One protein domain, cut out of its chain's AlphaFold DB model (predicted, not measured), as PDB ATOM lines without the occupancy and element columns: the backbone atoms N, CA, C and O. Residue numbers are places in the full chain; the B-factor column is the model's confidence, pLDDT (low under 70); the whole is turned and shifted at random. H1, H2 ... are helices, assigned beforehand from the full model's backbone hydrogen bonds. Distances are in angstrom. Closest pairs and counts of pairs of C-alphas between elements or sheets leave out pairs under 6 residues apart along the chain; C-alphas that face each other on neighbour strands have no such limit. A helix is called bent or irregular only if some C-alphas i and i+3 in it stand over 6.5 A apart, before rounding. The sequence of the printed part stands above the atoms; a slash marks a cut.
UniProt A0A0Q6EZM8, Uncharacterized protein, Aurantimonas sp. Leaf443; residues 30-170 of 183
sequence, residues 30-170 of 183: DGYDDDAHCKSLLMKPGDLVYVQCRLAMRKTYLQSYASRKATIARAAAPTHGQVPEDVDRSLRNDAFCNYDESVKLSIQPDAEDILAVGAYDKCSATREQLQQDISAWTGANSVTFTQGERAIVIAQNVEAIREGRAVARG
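AT A GLANCE: This is residues 30 to 170 of the 183 residues of an uncharacterized protein of Aurantimonas sp. Leaf443 (UniProt A0A0Q6EZM8). An elongated bundle of four long helices, H3, H4, H6 and H7, runs up and down, each against the one before it; H4 is in the middle, and H3 and H7 are kinked. H5 packs slantwise on H4 and H7 at one side, and the hairpin of H1 and H2 sits at one end, with H2 packed on H4 and H7 and H1 on H2 alone. The printed part has 141 residues with seven named helices, H1 to H7 in chain order, and no named strand; the class is all helix. It is compact, with a radius of gyration of the C-alphas of 16.4 A and spans of 50 by 28 by 19 A.

HOW THE PARTS SIT: H1, residues 30 to 40, and H2, residues 48 to 58, form a helical hairpin and touch, the closest C-alphas being those of Asp 34 and Arg 54, 6.0 A apart. H3, residues 60 to 80, forms another with H4, residues 85 to 105: with its residues 61 to 69 alone H3 touches H4, closest at the C-alphas of Tyr 65 and Ala 95, 5.6 A, at a shallow tilt of 33 degrees, only just short of steep, opposite ways. H4 is the hub, touching five other helices. H5, residues 112 to 122, touches H4 at a steep tilt of 47 degrees, closest at the C-alphas of Glu 101 and Ala 119, 5.0 A. H6, residues 124 to 138, touches H4 at a shallow tilt of 24 degrees, opposite ways, closest at the C-alphas of Ser 90 and Leu 130, 5.0 A. H7, residues 142 to 168, forms a helical hairpin with H6 and touches H5, closest at the C-alphas of Ala 116 and Asn 157, 4.9 A. With residues 163 to 168 alone H7 touches H2, closest at the C-alphas of Val 51 and Ala 168, 5.4 A. H1 and H7 are apart. Every O i to N i+4 pair is within hydrogen-bond range in H1, H4, H5 and H6; in H2 it is 5 of 7, in H3 15 of 17 and in H7 21 of 23.

IN THESE COORDINATES: H1 begins at C-alpha 30, (376.252, 169.794, 237.443). H3 measures 28.2 A from first to last C-alpha, H4 30.0 A, H6 20.5 A and H7 36.7 A. H3 and H7 are irregular: C-alphas 75 and 78 are 7.4 A apart, and C-alphas 148 and 151 are 7.1 A apart. H7 ends at C-alpha 168, (370.815, 158.633, 228.073).

THE WHOLE: The two C-alphas farthest apart are those of Leu 42 and Thr 79, 51.7 A. The printed part has no cut, and no link is long. Mean pLDDT of the printed part is 87.2; residues 30 to 31 and 170 are under 70.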
ATOM      1  N   ASP A  30     377.723 169.863 237.529       64.19
ATOM      2  CA  ASP A  30     376.252 169.794 237.443       64.19
ATOM      3  C   ASP A  30     375.806 168.487 236.761       64.19
ATOM      4  O   ASP A  30     374.810 167.860 237.123       64.19
ATOM      5  N   GLY A  31     376.582 168.024 235.774       67.25
ATOM      6  CA  GLY A  31     376.316 166.778 235.059       67.25
ATOM      7  C   GLY A  31     376.486 165.517 235.909       67.25
ATOM      8  O   GLY A  31     375.816 164.515 235.623       67.25
ATOM      9  N   TYR A  32     377.354 165.557 236.921       72.25
ATOM     10  CA  TYR A  32     377.563 164.469 237.875       72.25
ATOM     11  C   TYR A  32     376.528 164.492 239.003       72.25
ATOM     12  O   TYR A  32     375.999 163.434 239.348       72.25
ATOM     13  N   ASP A  33     376.172 165.670 239.514       77.38
ATOM     14  CA  ASP A  33     375.148 165.813 240.553       77.38
ATOM     15  C   ASP A  33     373.754 165.411 240.041       77.38
ATOM     16  O   ASP A  33     373.036 164.654 240.705       77.38
ATOM     17  N   ASP A  34     373.400 165.807 238.812       77.50
ATOM     18  CA  ASP A  34     372.169 165.365 238.146       77.50
ATOM     19  C   ASP A  34     372.128 163.834 237.970       77.50
ATOM     20  O   ASP A  34     371.085 163.195 238.133       77.50
ATOM     21  N   ASP A  35     373.267 163.224 237.616       75.38
ATOM     22  CA  ASP A  35     373.393 161.771 237.455       75.38
ATOM     23  C   ASP A  35     373.222 161.040 238.789       75.38
ATOM     24  O   ASP A  35     372.476 160.059 238.865       75.38
ATOM     25  N   ALA A  36     373.870 161.538 239.843       78.44
ATOM     26  CA  ALA A  36     373.761 161.002 241.191       78.44
ATOM     27  C   ALA A  36     372.321 161.094 241.709       78.44
ATOM     28  O   ALA A  36     371.806 160.117 242.261       78.44
ATOM     29  N   HIS A  37     371.637 162.216 241.464       82.94
ATOM     30  CA  HIS A  37     370.231 162.386 241.817       82.94
ATOM     31  C   HIS A  37     369.354 161.326 241.139       82.94
ATOM     32  O   HIS A  37     368.670 160.562 241.824       82.94
ATOM     33  N   CYS A  38     369.420 161.203 239.812       81.56
ATOM     34  CA  CYS A  38     368.573 160.256 239.084       81.56
ATOM     35  C   CYS A  38     368.902 158.788 239.422       81.56
ATOM     36  O   CYS A  38     367.994 157.968 239.572       81.56
ATOM     37  N   LYS A  39     370.181 158.444 239.632       77.81
ATOM     38  CA  LYS A  39     370.587 157.095 240.070       77.81
ATOM     39  C   LYS A  39     370.170 156.778 241.505       77.81
ATOM     40  O   LYS A  39     369.860 155.624 241.793       77.81
ATOM     41  N   SER A  40     370.123 157.772 242.399       78.19
ATOM     42  CA  SER A  40     369.645 157.588 243.780       78.19
ATOM     43  C   SER A  40     368.173 157.163 243.838       78.19
ATOM     44  O   SER A  40     367.768 156.442 244.747       78.19
ATOM     45  N   LEU A  41     367.399 157.522 242.811       80.00
ATOM     46  CA  LEU A  41     366.022 157.076 242.597       80.00
ATOM     47  C   LEU A  41     365.939 155.696 241.914       80.00
ATOM     48  O   LEU A  41     364.868 155.296 241.466       80.00
ATOM     49  N   LEU A  42     367.059 154.965 241.833       80.62
ATOM     50  CA  LEU A  42     367.192 153.638 241.217       80.62
ATOM     51  C   LEU A  42     366.887 153.602 239.709       80.62
ATOM     52  O   LEU A  42     366.620 152.534 239.155       80.62
ATOM     53  N   MET A  43     366.952 154.748 239.028       82.12
ATOM     54  CA  MET A  43     366.784 154.828 237.576       82.12
ATOM     55  C   MET A  43     368.073 154.406 236.862       82.12
ATOM     56  O   MET A  43     369.172 154.785 237.281       82.12
ATOM     57  N   LYS A  44     367.960 153.637 235.772       78.06
ATOM     58  CA  LYS A  44     369.125 153.166 235.010       78.06
ATOM     59  C   LYS A  44     369.396 154.060 233.797       78.06
ATOM     60  O   LYS A  44     368.449 154.432 233.105       78.06
ATOM     61  N   PRO A  45     370.668 154.369 233.486       77.81
ATOM     62  CA  PRO A  45     371.029 154.981 232.211       77.81
ATOM     63  C   PRO A  45     370.458 154.192 231.027       77.81
ATOM     64  O   PRO A  45     370.411 152.964 231.062       77.81
ATOM     65  N   GLY A  46     370.019 154.903 229.992       71.00
ATOM     66  CA  GLY A  46     369.324 154.340 228.833       71.00
ATOM     67  C   GLY A  46     367.804 154.226 228.990       71.00
ATOM     68  O   GLY A  46     367.103 154.255 227.979       71.00
ATOM     69  N   ASP A  47     367.272 154.182 230.216       81.44
ATOM     70  CA  ASP A  47     365.823 154.178 230.431       81.44
ATOM     71  C   ASP A  47     365.231 155.571 230.170       81.44
ATOM     72  O   ASP A  47     365.780 156.595 230.588       81.44
ATOM     73  N   LEU A  48     364.044 155.624 229.558       82.00
ATOM     74  CA  LEU A  48     363.330 156.884 229.315       82.00
ATOM     75  C   LEU A  48     363.119 157.694 230.605       82.00
ATOM     76  O   LEU A  48     363.269 158.913 230.604       82.00
ATOM     77  N   VAL A  49     362.814 157.020 231.718       83.31
ATOM     78  CA  VAL A  49     362.575 157.672 233.016       83.31
ATOM     79  C   VAL A  49     363.847 158.351 233.541       83.31
ATOM     80  O   VAL A  49     363.784 159.454 234.083       83.31
ATOM     81  N   TYR A  50     365.016 157.745 233.313       83.00
ATOM     82  CA  TYR A  50     366.303 158.355 233.645       83.00
ATOM     83  C   TYR A  50     366.569 159.596 232.779       83.00
ATOM     84  O   TYR A  50     366.946 160.645 233.303       83.00
ATOM     85  N   VAL A  51     366.312 159.510 231.469       80.31
ATOM     86  CA  VAL A  51     366.447 160.647 230.541       80.31
ATOM     87  C   VAL A  51     365.543 161.803 230.968       80.31
ATOM     88  O   VAL A  51     366.013 162.931 231.101       80.31
ATOM     89  N   GLN A  52     364.267 161.531 231.252       82.62
ATOM     90  CA  GLN A  52     363.309 162.540 231.713       82.62
ATOM     91  C   GLN A  52     363.755 163.212 233.020       82.62
ATOM     92  O   GLN A  52     363.666 164.434 233.131       82.62
ATOM     93  N   CYS A  53     364.295 162.448 233.976       82.75
ATOM     94  CA  CYS A  53     364.846 162.990 235.221       82.75
ATOM     95  C   CYS A  53     366.009 163.963 234.962       82.75
ATOM     96  O   CYS A  53     365.977 165.109 235.414       82.75
ATOM     97  N   ARG A  54     366.998 163.547 234.160       82.19
ATOM     98  CA  ARG A  54     368.161 164.379 233.800       82.19
ATOM     99  C   ARG A  54     367.749 165.663 233.081       82.19
ATOM    100  O   ARG A  54     368.285 166.736 233.328       82.19
ATOM    101  N   LEU A  55     366.777 165.551 232.188       81.75
ATOM    102  CA  LEU A  55     366.305 166.653 231.362       81.75
ATOM    103  C   LEU A  55     365.393 167.636 232.103       81.75
ATOM    104  O   LEU A  55     365.372 168.822 231.766       81.75
ATOM    105  N   ALA A  56     364.663 167.192 233.129       79.38
ATOM    106  CA  ALA A  56     363.891 168.088 233.988       79.38
ATOM    107  C   ALA A  56     364.799 169.090 234.730       79.38
ATOM    108  O   ALA A  56     364.432 170.258 234.882       79.38
ATOM    109  N   MET A  57     366.004 168.659 235.118       76.94
ATOM    110  CA  MET A  57     367.002 169.490 235.809       76.94
ATOM    111  C   MET A  57     367.605 170.566 234.888       76.94
ATOM    112  O   MET A  57     367.816 171.702 235.319       76.94
ATOM    113  N   ARG A  58     367.785 170.260 233.593       76.81
ATOM    114  CA  ARG A  58     368.383 171.172 232.596       76.81
ATOM    115  C   ARG A  58     367.513 172.360 232.193       76.81
ATOM    116  O   ARG A  58     368.031 173.353 231.689       76.81
ATOM    117  N   LYS A  59     366.196 172.294 232.419       78.56
ATOM    118  CA  LYS A  59     365.244 173.385 232.120       78.56
ATOM    119  C   LYS A  59     365.215 173.830 230.646       78.56
ATOM    120  O   LYS A  59     364.715 174.918 230.359       78.56
ATOM    121  N   THR A  60     365.668 173.005 229.703       79.56
ATOM    122  CA  THR A  60     365.661 173.310 228.260       79.56
ATOM    123  C   THR A  60     364.273 173.719 227.769       79.56
ATOM    124  O   THR A  60     364.124 174.713 227.056       79.56
ATOM    125  N   TYR A  61     363.220 173.037 228.237       82.50
ATOM    126  CA  TYR A  61     361.843 173.390 227.887       82.50
ATOM    127  C   TYR A  61     361.487 174.843 228.264       82.50
ATOM    128  O   TYR A  61     360.792 175.515 227.501       82.50
ATOM    129  N   LEU A  62     361.980 175.355 229.403       85.31
ATOM    130  CA  LEU A  62     361.721 176.730 229.848       85.31
ATOM    131  C   LEU A  62     362.392 177.744 228.925       85.31
ATOM    132  O   LEU A  62     361.805 178.789 228.649       85.31
ATOM    133  N   GLN A  63     363.591 177.433 228.431       85.81
ATOM    134  CA  GLN A  63     364.311 178.289 227.490       85.81
ATOM    135  C   GLN A  63     363.603 178.324 226.129       85.81
ATOM    136  O   GLN A  63     363.354 179.409 225.595       85.81
ATOM    137  N   SER A  64     363.194 177.163 225.610       82.88
ATOM    138  CA  SER A  64     362.426 177.056 224.362       82.88
ATOM    139  C   SER A  64     361.100 177.815 224.436       82.88
ATOM    140  O   SER A  64     360.789 178.604 223.539       82.88
ATOM    141  N   TYR A  65     360.356 177.654 225.535       90.31
ATOM    142  CA  TYR A  65     359.139 178.419 225.814       90.31
ATOM    143  C   TYR A  65     359.412 179.930 225.884       90.31
ATOM    144  O   TYR A  65     358.747 180.703 225.194       90.31
ATOM    145  N   ALA A  66     360.403 180.369 226.667       88.88
ATOM    146  CA  ALA A  66     360.711 181.789 226.834       88.88
ATOM    147  C   ALA A  66     361.128 182.452 225.509       88.88
ATOM    148  O   ALA A  66     360.700 183.569 225.211       88.88
ATOM    149  N   SER A  67     361.909 181.748 224.685       88.62
ATOM    150  CA  SER A  67     362.324 182.208 223.356       88.62
ATOM    151  C   SER A  67     361.135 182.372 222.402       88.62
ATOM    152  O   SER A  67     360.995 183.415 221.746       88.62
ATOM    153  N   ARG A  68     360.224 181.389 222.367       90.00
ATOM    154  CA  ARG A  68     358.992 181.479 221.567       90.00
ATOM    155  C   ARG A  68     358.096 182.612 222.046       90.00
ATOM    156  O   ARG A  68     357.677 183.436 221.236       90.00
ATOM    157  N   LYS A  69     357.900 182.742 223.362       90.94
ATOM    158  CA  LYS A  69     357.120 183.836 223.958       90.94
ATOM    159  C   LYS A  69     357.680 185.196 223.567       90.94
ATOM    160  O   LYS A  69     356.923 186.077 223.176       90.94
ATOM    161  N   ALA A  70     358.998 185.366 223.637       89.06
ATOM    162  CA  ALA A  70     359.648 186.608 223.246       89.06
ATOM    163  C   ALA A  70     359.469 186.908 221.749       89.06
ATOM    164  O   ALA A  70     359.289 188.063 221.375       89.06
ATOM    165  N   THR A  71     359.489 185.886 220.890       86.75
ATOM    166  CA  THR A  71     359.263 186.041 219.444       86.75
ATOM    167  C   THR A  71     357.829 186.462 219.140       86.75
ATOM    168  O   THR A  71     357.625 187.448 218.433       86.75
ATOM    169  N   ILE A  72     356.852 185.792 219.751       85.12
ATOM    170  CA  ILE A  72     355.428 186.130 219.646       85.12
ATOM    171  C   ILE A  72     355.174 187.549 220.164       85.12
ATOM    172  O   ILE A  72     354.554 188.361 219.480       85.12
ATOM    173  N   ALA A  73     355.718 187.882 221.336       87.69
ATOM    174  CA  ALA A  73     355.598 189.212 221.916       87.69
ATOM    175  C   ALA A  73     356.200 190.283 220.997       87.69
ATOM    176  O   ALA A  73     355.551 191.287 220.746       87.69
ATOM    177  N   ARG A  74     357.399 190.083 220.435       85.25
ATOM    178  CA  ARG A  74     357.995 191.053 219.496       85.25
ATOM    179  C   ARG A  74     357.145 191.264 218.244       85.25
ATOM    180  O   ARG A  74     357.071 192.389 217.763       85.25
ATOM    181  N   ALA A  75     356.524 190.204 217.730       81.88
ATOM    182  CA  ALA A  75     355.694 190.280 216.534       81.88
ATOM    183  C   ALA A  75     354.352 190.992 216.787       81.88
ATOM    184  O   ALA A  75     353.893 191.742 215.930       81.88
ATOM    185  N   ALA A  76     353.736 190.781 217.954       82.19
ATOM    186  CA  ALA A  76     352.375 191.243 218.237       82.19
ATOM    187  C   ALA A  76     352.289 192.471 219.164       82.19
ATOM    188  O   ALA A  76     351.326 193.233 219.077       82.19
ATOM    189  N   ALA A  77     353.283 192.719 220.023       71.38
ATOM    190  CA  ALA A  77     353.237 193.788 221.026       71.38
ATOM    191  C   ALA A  77     353.069 195.214 220.481       71.38
ATOM    192  O   ALA A  77     352.373 195.984 221.144       71.38
ATOM    193  N   PRO A  78     353.619 195.595 219.306       75.00
ATOM    194  CA  PRO A  78     353.386 196.927 218.745       75.00
ATOM    195  C   PRO A  78     351.903 197.242 218.501       75.00
ATOM    196  O   PRO A  78     351.523 198.410 218.491       75.00
ATOM    197  N   THR A  79     351.077 196.207 218.327       80.12
ATOM    198  CA  THR A  79     349.674 196.333 217.915       80.12
ATOM    199  C   THR A  79     348.699 195.840 218.990       80.12
ATOM    200  O   THR A  79     347.599 196.375 219.099       80.12
ATOM    201  N   HIS A  80     349.090 194.857 219.808       82.31
ATOM    202  CA  HIS A  80     348.182 194.137 220.715       82.31
ATOM    203  C   HIS A  80     348.605 194.147 222.195       82.31
ATOM    204  O   HIS A  80     347.907 193.577 223.033       82.31
ATOM    205  N   GLY A  81     349.724 194.794 222.543       84.12
ATOM    206  CA  GLY A  81     350.202 194.877 223.925       84.12
ATOM    207  C   GLY A  81     350.867 193.591 224.437       84.12
ATOM    208  O   GLY A  81     351.532 192.873 223.693       84.12
ATOM    209  N   GLN A  82     350.766 193.330 225.741       88.69
ATOM    210  CA  GLN A  82     351.399 192.159 226.362       88.69
ATOM    211  C   GLN A  82     350.697 190.854 225.964       88.69
ATOM    212  O   GLN A  82     349.493 190.842 225.726       88.69
ATOM    213  N   VAL A  83     351.458 189.752 225.941       89.38
ATOM    214  CA  VAL A  83     350.914 188.403 225.720       89.38
ATOM    215  C   VAL A  83     349.918 188.082 226.845       89.38
ATOM    216  O   VAL A  83     350.343 188.077 228.007       89.38
ATOM    217  N   PRO A  84     348.634 187.824 226.541       93.06
ATOM    218  CA  PRO A  84     347.644 187.518 227.564       93.06
ATOM    219  C   PRO A  84     347.859 186.119 228.171       93.06
ATOM    220  O   PRO A  84     348.606 185.292 227.643       93.06
ATOM    221  N   GLU A  85     347.247 185.861 229.328       93.94
ATOM    222  CA  GLU A  85     347.502 184.647 230.123       93.94
ATOM    223  C   GLU A  85     347.071 183.350 229.419       93.94
ATOM    224  O   GLU A  85     347.724 182.318 229.561       93.94
ATOM    225  N   ASP A  86     345.982 183.383 228.656       92.31
ATOM    226  CA  ASP A  86     345.503 182.254 227.857       92.31
ATOM    227  C   ASP A  86     346.510 181.859 226.770       92.31
ATOM    228  O   ASP A  86     346.931 180.701 226.730       92.31
ATOM    229  N   VAL A  87     346.999 182.829 225.994       92.81
ATOM    230  CA  VAL A  87     348.065 182.630 225.003       92.81
ATOM    231  C   VAL A  87     349.335 182.118 225.683       92.81
ATOM    232  O   VAL A  87     349.969 181.190 225.183       92.81
ATOM    233  N   ASP A  88     349.703 182.673 226.844       94.12
ATOM    234  CA  ASP A  88     350.868 182.215 227.606       94.12
ATOM    235  C   ASP A  88     350.746 180.747 228.028       94.12
ATOM    236  O   ASP A  88     351.680 179.959 227.862       94.12
ATOM    237  N   ARG A  89     349.585 180.363 228.563       95.50
ATOM    238  CA  ARG A  89     349.290 179.000 229.009       95.50
ATOM    239  C   ARG A  89     349.308 178.017 227.842       95.50
ATOM    240  O   ARG A  89     349.965 176.982 227.944       95.50
ATOM    241  N   SER A  90     348.654 178.340 226.732       94.69
ATOM    242  CA  SER A  90     348.642 177.473 225.551       94.69
ATOM    243  C   SER A  90     350.021 177.353 224.908       94.69
ATOM    244  O   SER A  90     350.408 176.264 224.484       94.69
ATOM    245  N   LEU A  91     350.822 178.422 224.935       93.94
ATOM    246  CA  LEU A  91     352.205 178.382 224.468       93.94
ATOM    247  C   LEU A  91     353.071 177.464 225.335       93.94
ATOM    248  O   LEU A  91     353.865 176.687 224.805       93.94
ATOM    249  N   ARG A  92     352.920 177.526 226.664       94.44
ATOM    250  CA  ARG A  92     353.606 176.602 227.579       94.44
ATOM    251  C   ARG A  92     353.204 175.157 227.319       94.44
ATOM    252  O   ARG A  92     354.082 174.303 227.279       94.44
ATOM    253  N   ASN A  93     351.914 174.892 227.124       94.25
ATOM    254  CA  ASN A  93     351.406 173.546 226.857       94.25
ATOM    255  C   ASN A  93     351.978 172.975 225.555       94.25
ATOM    256  O   ASN A  93     352.453 171.842 225.542       94.25
ATOM    257  N   ASP A  94     351.989 173.767 224.480       94.75
ATOM    258  CA  ASP A  94     352.573 173.347 223.205       94.75
ATOM    259  C   ASP A  94     354.089 173.132 223.320       94.75
ATOM    260  O   ASP A  94     354.599 172.097 222.894       94.75
ATOM    261  N   ALA A  95     354.824 174.053 223.950       93.88
ATOM    262  CA  ALA A  95     356.264 173.900 224.162       93.88
ATOM    263  C   ALA A  95     356.603 172.663 225.012       93.88
ATOM    264  O   ALA A  95     357.533 171.927 224.682       93.88
ATOM    265  N   PHE A  96     355.836 172.412 226.076       93.19
ATOM    266  CA  PHE A  96     356.011 171.240 226.927       93.19
ATOM    267  C   PHE A  96     355.715 169.938 226.176       93.19
ATOM    268  O   PHE A  96     356.522 169.019 226.251       93.19
ATOM    269  N   CYS A  97     354.617 169.872 225.411       95.44
ATOM    270  CA  CYS A  97     354.294 168.695 224.599       95.44
ATOM    271  C   CYS A  97     355.429 168.364 223.625       95.44
ATOM    272  O   CYS A  97     355.898 167.228 223.578       95.44
ATOM    273  N   ASN A  98     355.902 169.365 222.875       95.62
ATOM    274  CA  ASN A  98     356.953 169.174 221.876       95.62
ATOM    275  C   ASN A  98     358.253 168.678 222.522       95.62
ATOM    276  O   ASN A  98     358.889 167.763 221.999       95.62
ATOM    277  N   TYR A  99     358.611 169.224 223.685       93.31
ATOM    278  CA  TYR A  99     359.748 168.749 224.462       93.31
ATOM    279  C   TYR A  99     359.559 167.302 224.933       93.31
ATOM    280  O   TYR A  99     360.398 166.458 224.641       93.31
ATOM    281  N   ASP A 100     358.451 166.994 225.608       92.44
ATOM    282  CA  ASP A 100     358.181 165.660 226.153       92.44
ATOM    283  C   ASP A 100     358.146 164.580 225.056       92.44
ATOM    284  O   ASP A 100     358.774 163.530 225.194       92.44
ATOM    285  N   GLU A 101     357.507 164.851 223.913       96.19
ATOM    286  CA  GLU A 101     357.516 163.927 222.775       96.19
ATOM    287  C   GLU A 101     358.900 163.783 222.136       96.19
ATOM    288  O   GLU A 101     359.296 162.669 221.795       96.19
ATOM    289  N   SER A 102     359.675 164.864 222.036       95.25
ATOM    290  CA  SER A 102     361.065 164.801 221.561       95.25
ATOM    291  C   SER A 102     361.930 163.933 222.478       95.25
ATOM    292  O   SER A 102     362.698 163.095 222.008       95.25
ATOM    293  N   VAL A 103     361.750 164.059 223.795       91.25
ATOM    294  CA  VAL A 103     362.453 163.245 224.793       91.25
ATOM    295  C   VAL A 103     362.065 161.772 224.689       91.25
ATOM    296  O   VAL A 103     362.950 160.917 224.657       91.25
ATOM    297  N   LYS A 104     360.771 161.457 224.555       91.00
ATOM    298  CA  LYS A 104     360.294 160.080 224.323       91.00
ATOM    299  C   LYS A 104     360.876 159.468 223.053       91.00
ATOM    300  O   LYS A 104     361.194 158.282 223.033       91.00
ATOM    301  N   LEU A 105     360.997 160.263 221.993       92.88
ATOM    302  CA  LEU A 105     361.545 159.823 220.714       92.88
ATOM    303  C   LEU A 105     363.080 159.733 220.721       92.88
ATOM    304  O   LEU A 105     363.634 158.993 219.917       92.88
ATOM    305  N   SER A 106     363.773 160.410 221.641       90.50
ATOM    306  CA  SER A 106     365.245 160.483 221.662       90.50
ATOM    307  C   SER A 106     365.957 159.127 221.764       90.50
ATOM    308  O   SER A 106     367.069 158.981 221.255       90.50
ATOM    309  N   ILE A 107     365.306 158.124 222.362       85.25
ATOM    310  CA  ILE A 107     365.833 156.758 222.504       85.25
ATOM    311  C   ILE A 107     365.700 155.916 221.224       85.25
ATOM    312  O   ILE A 107     366.238 154.813 221.157       85.25
ATOM    313  N   GLN A 108     364.974 156.406 220.214       88.50
ATOM    314  CA  GLN A 108     364.813 155.711 218.940       88.50
ATOM    315  C   GLN A 108     366.067 155.884 218.066       88.50
ATOM    316  O   GLN A 108     366.697 156.949 218.097       88.50
ATOM    317  N   PRO A 109     366.438 154.863 217.271       90.56
ATOM    318  CA  PRO A 109     367.658 154.882 216.462       90.56
ATOM    319  C   PRO A 109     367.541 155.701 215.163       90.56
ATOM    320  O   PRO A 109     368.533 155.829 214.449       90.56
ATOM    321  N   ASP A 110     366.366 156.250 214.848       94.44
ATOM    322  CA  ASP A 110     366.114 156.971 213.595       94.44
ATOM    323  C   ASP A 110     366.825 158.335 213.517       94.44
ATOM    324  O   ASP A 110     367.419 158.831 214.480       94.44
ATOM    325  N   ALA A 111     366.776 158.968 212.344       95.50
ATOM    326  CA  ALA A 111     367.360 160.289 212.137       95.50
ATOM    327  C   ALA A 111     366.644 161.373 212.974       95.50
ATOM    328  O   ALA A 111     365.426 161.351 213.150       95.50
ATOM    329  N   GLU A 112     367.414 162.326 213.508       95.44
ATOM    330  CA  GLU A 112     366.925 163.346 214.454       95.44
ATOM    331  C   GLU A 112     365.845 164.246 213.855       95.44
ATOM    332  O   GLU A 112     364.909 164.630 214.546       95.44
ATOM    333  N   ASP A 113     365.964 164.567 212.572       96.06
ATOM    334  CA  ASP A 113     365.010 165.372 211.819       96.06
ATOM    335  C   ASP A 113     363.671 164.647 211.631       96.06
ATOM    336  O   ASP A 113     362.615 165.247 211.838       96.06
ATOM    337  N   ILE A 114     363.703 163.347 211.325       97.19
ATOM    338  CA  ILE A 114     362.503 162.502 211.233       97.19
ATOM    339  C   ILE A 114     361.791 162.455 212.587       97.19
ATOM    340  O   ILE A 114     360.584 162.688 212.673       97.19
ATOM    341  N   LEU A 115     362.541 162.204 213.661       97.19
ATOM    342  CA  LEU A 115     362.001 162.154 215.018       97.19
ATOM    343  C   LEU A 115     361.458 163.520 215.467       97.19
ATOM    344  O   LEU A 115     360.395 163.586 216.081       97.19
ATOM    345  N   ALA A 116     362.129 164.618 215.115       97.44
ATOM    346  CA  ALA A 116     361.690 165.971 215.442       97.44
ATOM    347  C   ALA A 116     360.374 166.350 214.750       97.44
ATOM    348  O   ALA A 116     359.512 166.988 215.367       97.44
ATOM    349  N   VAL A 117     360.196 165.932 213.491       97.56
ATOM    350  CA  VAL A 117     358.916 166.047 212.776       97.56
ATOM    351  C   VAL A 117     357.856 165.171 213.442       97.56
ATOM    352  O   VAL A 117     356.752 165.647 213.689       97.56
ATOM    353  N   GLY A 118     358.198 163.944 213.842       97.31
ATOM    354  CA  GLY A 118     357.289 163.074 214.591       97.31
ATOM    355  C   GLY A 118     356.804 163.696 215.907       97.31
ATOM    356  O   GLY A 118     355.610 163.656 216.202       97.31
ATOM    357  N   ALA A 119     357.695 164.319 216.685       97.06
ATOM    358  CA  ALA A 119     357.321 165.059 217.894       97.06
ATOM    359  C   ALA A 119     356.406 166.248 217.570       97.06
ATOM    360  O   ALA A 119     355.403 166.469 218.251       97.06
ATOM    361  N   TYR A 120     356.717 166.984 216.497       97.00
ATOM    362  CA  TYR A 120     355.886 168.090 216.032       97.00
ATOM    363  C   TYR A 120     354.466 167.613 215.697       97.00
ATOM    364  O   TYR A 120     353.497 168.243 216.126       97.00
ATOM    365  N   ASP A 121     354.324 166.505 214.977       96.56
ATOM    366  CA  ASP A 121     353.027 166.000 214.521       96.56
ATOM    367  C   ASP A 121     352.168 165.466 215.676       96.56
ATOM    368  O   ASP A 121     350.963 165.716 215.717       96.56
ATOM    369  N   LYS A 122     352.778 164.809 216.670       97.81
ATOM    370  CA  LYS A 122     352.067 164.318 217.866       97.81
ATOM    371  C   LYS A 122     351.461 165.427 218.729       97.81
ATOM    372  O   LYS A 122     350.490 165.182 219.439       97.81
ATOM    373  N   CYS A 123     352.009 166.637 218.656       96.81
ATOM    374  CA  CYS A 123     351.538 167.801 219.407       96.81
ATOM    375  C   CYS A 123     350.559 168.683 218.616       96.81
ATOM    376  O   CYS A 123     350.410 169.869 218.912       96.81
ATOM    377  N   SER A 124     349.879 168.135 217.601       95.56
ATOM    378  CA  SER A 124     348.912 168.885 216.786       95.56
ATOM    379  C   SER A 124     347.810 169.540 217.627       95.56
ATOM    380  O   SER A 124     347.570 170.732 217.474       95.56
ATOM    381  N   ALA A 125     347.214 168.812 218.574       95.06
ATOM    382  CA  ALA A 125     346.102 169.310 219.386       95.06
ATOM    383  C   ALA A 125     346.487 170.510 220.273       95.06
ATOM    384  O   ALA A 125     345.756 171.497 220.343       95.06
ATOM    385  N   THR A 126     347.656 170.475 220.925       95.12
ATOM    386  CA  THR A 126     348.136 171.622 221.719       95.12
ATOM    387  C   THR A 126     348.441 172.822 220.833       95.12
ATOM    388  O   THR A 126     348.177 173.963 221.211       95.12
ATOM    389  N   ARG A 127     348.954 172.569 219.624       94.38
ATOM    390  CA  ARG A 127     349.251 173.614 218.649       94.38
ATOM    391  C   ARG A 127     347.993 174.236 218.061       94.38
ATOM    392  O   ARG A 127     347.990 175.431 217.786       94.38
ATOM    393  N   GLU A 128     346.941 173.453 217.856       93.56
ATOM    394  CA  GLU A 128     345.623 173.936 217.434       93.56
ATOM    395  C   GLU A 128     344.994 174.843 218.497       93.56
ATOM    396  O   GLU A 128     344.435 175.882 218.151       93.56
ATOM    397  N   GLN A 129     345.148 174.524 219.785       94.38
ATOM    398  CA  GLN A 129     344.700 175.424 220.851       94.38
ATOM    399  C   GLN A 129     345.496 176.736 220.856       94.38
ATOM    400  O   GLN A 129     344.910 177.816 220.844       94.38
ATOM    401  N   LEU A 130     346.832 176.661 220.796       93.00
ATOM    402  CA  LEU A 130     347.690 177.850 220.706       93.00
ATOM    403  C   LEU A 130     347.314 178.738 219.507       93.00
ATOM    404  O   LEU A 130     347.285 179.962 219.612       93.00
ATOM    405  N   GLN A 131     346.996 178.117 218.373       91.88
ATOM    406  CA  GLN A 131     346.526 178.791 217.167       91.88
ATOM    407  C   GLN A 131     345.233 179.573 217.376       91.88
ATOM    408  O   GLN A 131     345.120 180.704 216.895       91.88
ATOM    409  N   GLN A 132     344.259 178.969 218.054       93.00
ATOM    410  CA  GLN A 132     342.981 179.610 218.346       93.00
ATOM    411  C   GLN A 132     343.186 180.820 219.256       93.00
ATOM    412  O   GLN A 132     342.694 181.901 218.938       93.00
ATOM    413  N   ASP A 133     343.990 180.673 220.309       93.06
ATOM    414  CA  ASP A 133     344.228 181.745 221.279       93.06
ATOM    415  C   ASP A 133     345.007 182.913 220.648       93.06
ATOM    416  O   ASP A 133     344.665 184.080 220.840       93.06
ATOM    417  N   ILE A 134     346.013 182.625 219.812       89.69
ATOM    418  CA  ILE A 134     346.749 183.665 219.076       89.69
ATOM    419  C   ILE A 134     345.849 184.374 218.067       89.69
ATOM    420  O   ILE A 134     345.931 185.597 217.933       89.69
ATOM    421  N   SER A 135     344.994 183.640 217.354       91.31
ATOM    422  CA  SER A 135     344.056 184.243 216.403       91.31
ATOM    423  C   SER A 135     343.021 185.110 217.124       91.31
ATOM    424  O   SER A 135     342.766 186.229 216.686       91.31
ATOM    425  N   ALA A 136     342.504 184.666 218.274       91.81
ATOM    426  CA  ALA A 136     341.603 185.456 219.109       91.81
ATOM    427  C   ALA A 136     342.263 186.745 219.631       91.81
ATOM    428  O   ALA A 136     341.630 187.798 219.646       91.81
ATOM    429  N   TRP A 137     343.542 186.683 220.015       90.50
ATOM    430  CA  TRP A 137     344.278 187.841 220.524       90.50
ATOM    431  C   TRP A 137     344.681 188.841 219.430       90.50
ATOM    432  O   TRP A 137     344.560 190.054 219.606       90.50
ATOM    433  N   THR A 138     345.181 188.344 218.298       88.06
ATOM    434  CA  THR A 138     345.824 189.182 217.270       88.06
ATOM    435  C   THR A 138     344.939 189.454 216.054       88.06
ATOM    436  O   THR A 138     345.247 190.323 215.243       88.06
ATOM    437  N   GLY A 139     343.860 188.690 215.872       86.38
ATOM    438  CA  GLY A 139     343.088 188.659 214.627       86.38
ATOM    439  C   GLY A 139     343.851 188.058 213.440       86.38
ATOM    440  O   GLY A 139     343.335 188.050 212.321       86.38
ATOM    441  N   ALA A 140     345.079 187.565 213.646       82.75
ATOM    442  CA  ALA A 140     345.887 186.983 212.588       82.75
ATOM    443  C   ALA A 140     345.332 185.627 212.128       82.75
ATOM    444  O   ALA A 140     344.682 184.887 212.875       82.75
ATOM    445  N   ASN A 141     345.646 185.276 210.880       84.19
ATOM    446  CA  ASN A 141     345.361 183.955 210.342       84.19
ATOM    447  C   ASN A 141     346.205 182.899 211.083       84.19
ATOM    448  O   ASN A 141     347.436 182.889 210.980       84.19
ATOM    449  N   SER A 142     345.531 181.999 211.801       74.44
ATOM    450  CA  SER A 142     346.145 180.956 212.631       74.44
ATOM    451  C   SER A 142     347.084 180.028 211.853       74.44
ATOM    452  O   SER A 142     348.171 179.694 212.325       74.44
ATOM    453  N   VAL A 143     346.717 179.653 210.626       75.69
ATOM    454  CA  VAL A 143     347.525 178.758 209.782       75.69
ATOM    455  C   VAL A 143     348.850 179.416 209.395       75.69
ATOM    456  O   VAL A 143     349.902 178.781 209.463       75.69
ATOM    457  N   THR A 144     348.818 180.705 209.047       78.94
ATOM    458  CA  THR A 144     350.013 181.465 208.638       78.94
ATOM    459  C   THR A 144     351.013 181.590 209.783       78.94
ATOM    460  O   THR A 144     352.209 181.375 209.590       78.94
ATOM    461  N   PHE A 145     350.522 181.877 210.991       78.12
ATOM    462  CA  PHE A 145     351.356 181.952 212.189       78.12
ATOM    463  C   PHE A 145     352.097 180.626 212.441       78.12
ATOM    464  O   PHE A 145     353.320 180.594 212.583       78.12
ATOM    465  N   THR A 146     351.370 179.510 212.400       73.44
ATOM    466  CA  THR A 146     351.912 178.177 212.707       73.44
ATOM    467  C   THR A 146     352.921 177.690 211.677       73.44
ATOM    468  O   THR A 146     353.924 177.067 212.027       73.44
ATOM    469  N   GLN A 147     352.675 177.978 210.396       81.25
ATOM    470  CA  GLN A 147     353.639 177.686 209.338       81.25
ATOM    471  C   GLN A 147     354.937 178.478 209.539       81.25
ATOM    472  O   GLN A 147     356.014 177.921 209.337       81.25
ATOM    473  N   GLY A 148     354.839 179.729 210.004       83.69
ATOM    474  CA  GLY A 148     355.995 180.544 210.378       83.69
ATOM    475  C   GLY A 148     356.783 179.979 211.566       83.69
ATOM    476  O   GLY A 148     358.012 180.014 211.559       83.69
ATOM    477  N   GLU A 149     356.104 179.402 212.562       87.56
ATOM    478  CA  GLU A 149     356.764 178.798 213.730       87.56
ATOM    479  C   GLU A 149     357.333 177.396 213.475       87.56
ATOM    480  O   GLU A 149     358.221 176.956 214.209       87.56
ATOM    481  N   ARG A 150     356.854 176.670 212.456       91.62
ATOM    482  CA  ARG A 150     357.169 175.242 212.263       91.62
ATOM    483  C   ARG A 150     358.667 174.945 212.270       91.62
ATOM    484  O   ARG A 150     359.094 174.021 212.956       91.62
ATOM    485  N   ALA A 151     359.463 175.726 211.542       91.81
ATOM    486  CA  ALA A 151     360.910 175.521 211.476       91.81
ATOM    487  C   ALA A 151     361.590 175.712 212.843       91.81
ATOM    488  O   ALA A 151     362.492 174.956 213.192       91.81
ATOM    489  N   ILE A 152     361.122 176.684 213.634       91.62
ATOM    490  CA  ILE A 152     361.639 176.960 214.980       91.62
ATOM    491  C   ILE A 152     361.332 175.783 215.905       91.62
ATOM    492  O   ILE A 152     362.227 175.297 216.591       91.62
ATOM    493  N   VAL A 153     360.087 175.298 215.900       93.88
ATOM    494  CA  VAL A 153     359.676 174.180 216.761       93.88
ATOM    495  C   VAL A 153     360.414 172.895 216.380       93.88
ATOM    496  O   VAL A 153     360.909 172.199 217.257       93.88
ATOM    497  N   ILE A 154     360.571 172.600 215.085       95.94
ATOM    498  CA  ILE A 154     361.346 171.429 214.640       95.94
ATOM    499  C   ILE A 154     362.808 171.540 215.089       95.94
ATOM    500  O   ILE A 154     363.354 170.568 215.601       95.94
ATOM    501  N   ALA A 155     363.440 172.711 214.959       94.50
ATOM    502  CA  ALA A 155     364.812 172.906 215.429       94.50
ATOM    503  C   ALA A 155     364.943 172.696 216.950       94.50
ATOM    504  O   ALA A 155     365.894 172.063 217.404       94.50
ATOM    505  N   GLN A 156     363.968 173.165 217.735       93.50
ATOM    506  CA  GLN A 156     363.914 172.921 219.180       93.50
ATOM    507  C   GLN A 156     363.731 171.434 219.514       93.50
ATOM    508  O   GLN A 156     364.354 170.937 220.449       93.50
ATOM    509  N   ASN A 157     362.920 170.716 218.735       95.62
ATOM    510  CA  ASN A 157     362.717 169.279 218.902       95.62
ATOM    511  C   ASN A 157     364.001 168.491 218.610       95.62
ATOM    512  O   ASN A 157     364.351 167.593 219.372       95.62
ATOM    513  N   VAL A 158     364.736 168.857 217.550       95.44
ATOM    514  CA  VAL A 158     366.057 168.276 217.246       95.44
ATOM    515  C   VAL A 158     367.009 168.464 218.426       95.44
ATOM    516  O   VAL A 158     367.675 167.510 218.827       95.44
ATOM    517  N   GLU A 159     367.054 169.660 219.012       92.31
ATOM    518  CA  GLU A 159     367.923 169.921 220.161       92.31
ATOM    519  C   GLU A 159     367.524 169.081 221.381       92.31
ATOM    520  O   GLU A 159     368.366 168.409 221.971       92.31
ATOM    521  N   ALA A 160     366.231 169.003 221.699       91.12
ATOM    522  CA  ALA A 160     365.739 168.157 222.786       91.12
ATOM    523  C   ALA A 160     366.054 166.662 222.564       91.12
ATOM    524  O   ALA A 160     366.393 165.950 223.512       91.12
ATOM    525  N   ILE A 161     365.998 166.180 221.316       92.00
ATOM    526  CA  ILE A 161     366.409 164.814 220.955       92.00
ATOM    527  C   ILE A 161     367.906 164.609 221.204       92.00
ATOM    528  O   ILE A 161     368.291 163.600 221.801       92.00
ATOM    529  N   ARG A 162     368.755 165.551 220.777       90.62
ATOM    530  CA  ARG A 162     370.210 165.492 221.001       90.62
ATOM    531  C   ARG A 162     370.551 165.482 222.478       90.62
ATOM    532  O   ARG A 162     371.349 164.654 222.917       90.62
ATOM    533  N   GLU A 163     369.914 166.354 223.249       86.62
ATOM    534  CA  GLU A 163     370.072 166.391 224.696       86.62
ATOM    535  C   GLU A 163     369.653 165.068 225.335       86.62
ATOM    536  O   GLU A 163     370.413 164.519 226.133       86.62
ATOM    537  N   GLY A 164     368.496 164.522 224.941       86.88
ATOM    538  CA  GLY A 164     368.003 163.226 225.408       86.88
ATOM    539  C   GLY A 164     368.983 162.088 225.138       86.88
ATOM    540  O   GLY A 164     369.323 161.327 226.046       86.88
ATOM    541  N   ARG A 165     369.529 162.027 223.921       87.38
ATOM    542  CA  ARG A 165     370.557 161.047 223.537       87.38
ATOM    543  C   ARG A 165     371.847 161.209 224.325       87.38
ATOM    544  O   ARG A 165     372.447 160.208 224.716       87.38
ATOM    545  N   ALA A 166     372.279 162.448 224.552       84.94
ATOM    546  CA  ALA A 166     373.486 162.739 225.310       84.94
ATOM    547  C   ALA A 166     373.339 162.299 226.770       84.94
ATOM    548  O   ALA A 166     374.222 161.619 227.295       84.94
ATOM    549  N   VAL A 167     372.214 162.623 227.419       82.19
ATOM    550  CA  VAL A 167     372.008 162.229 228.818       82.19
ATOM    551  C   VAL A 167     371.767 160.736 228.961       82.19
ATOM    552  O   VAL A 167     372.260 160.176 229.930       82.19
ATOM    553  N   ALA A 168     371.101 160.069 228.008       78.38
ATOM    554  CA  ALA A 168     370.815 158.633 228.073       78.38
ATOM    555  C   ALA A 168     372.069 157.778 228.307       78.38
ATOM    556  O   ALA A 168     371.993 156.736 228.954       78.38
ATOM    557  N   ARG A 169     373.232 158.234 227.825       72.25
ATOM    558  CA  ARG A 169     374.515 157.529 227.958       72.25
ATOM    559  C   ARG A 169     375.232 157.790 229.293       72.25
ATOM    560  O   ARG A 169     376.215 157.122 229.597       72.25
ATOM    561  N   GLY A 170     374.736 158.722 230.107       66.00
ATOM    562  CA  GLY A 170     375.367 159.155 231.353       66.00
ATOM    563  C   GLY A 170     376.624 160.019 231.138       66.00
ATOM    564  O   GLY A 170     377.148 160.104 230.026       66.00
TER     565      GLY A 170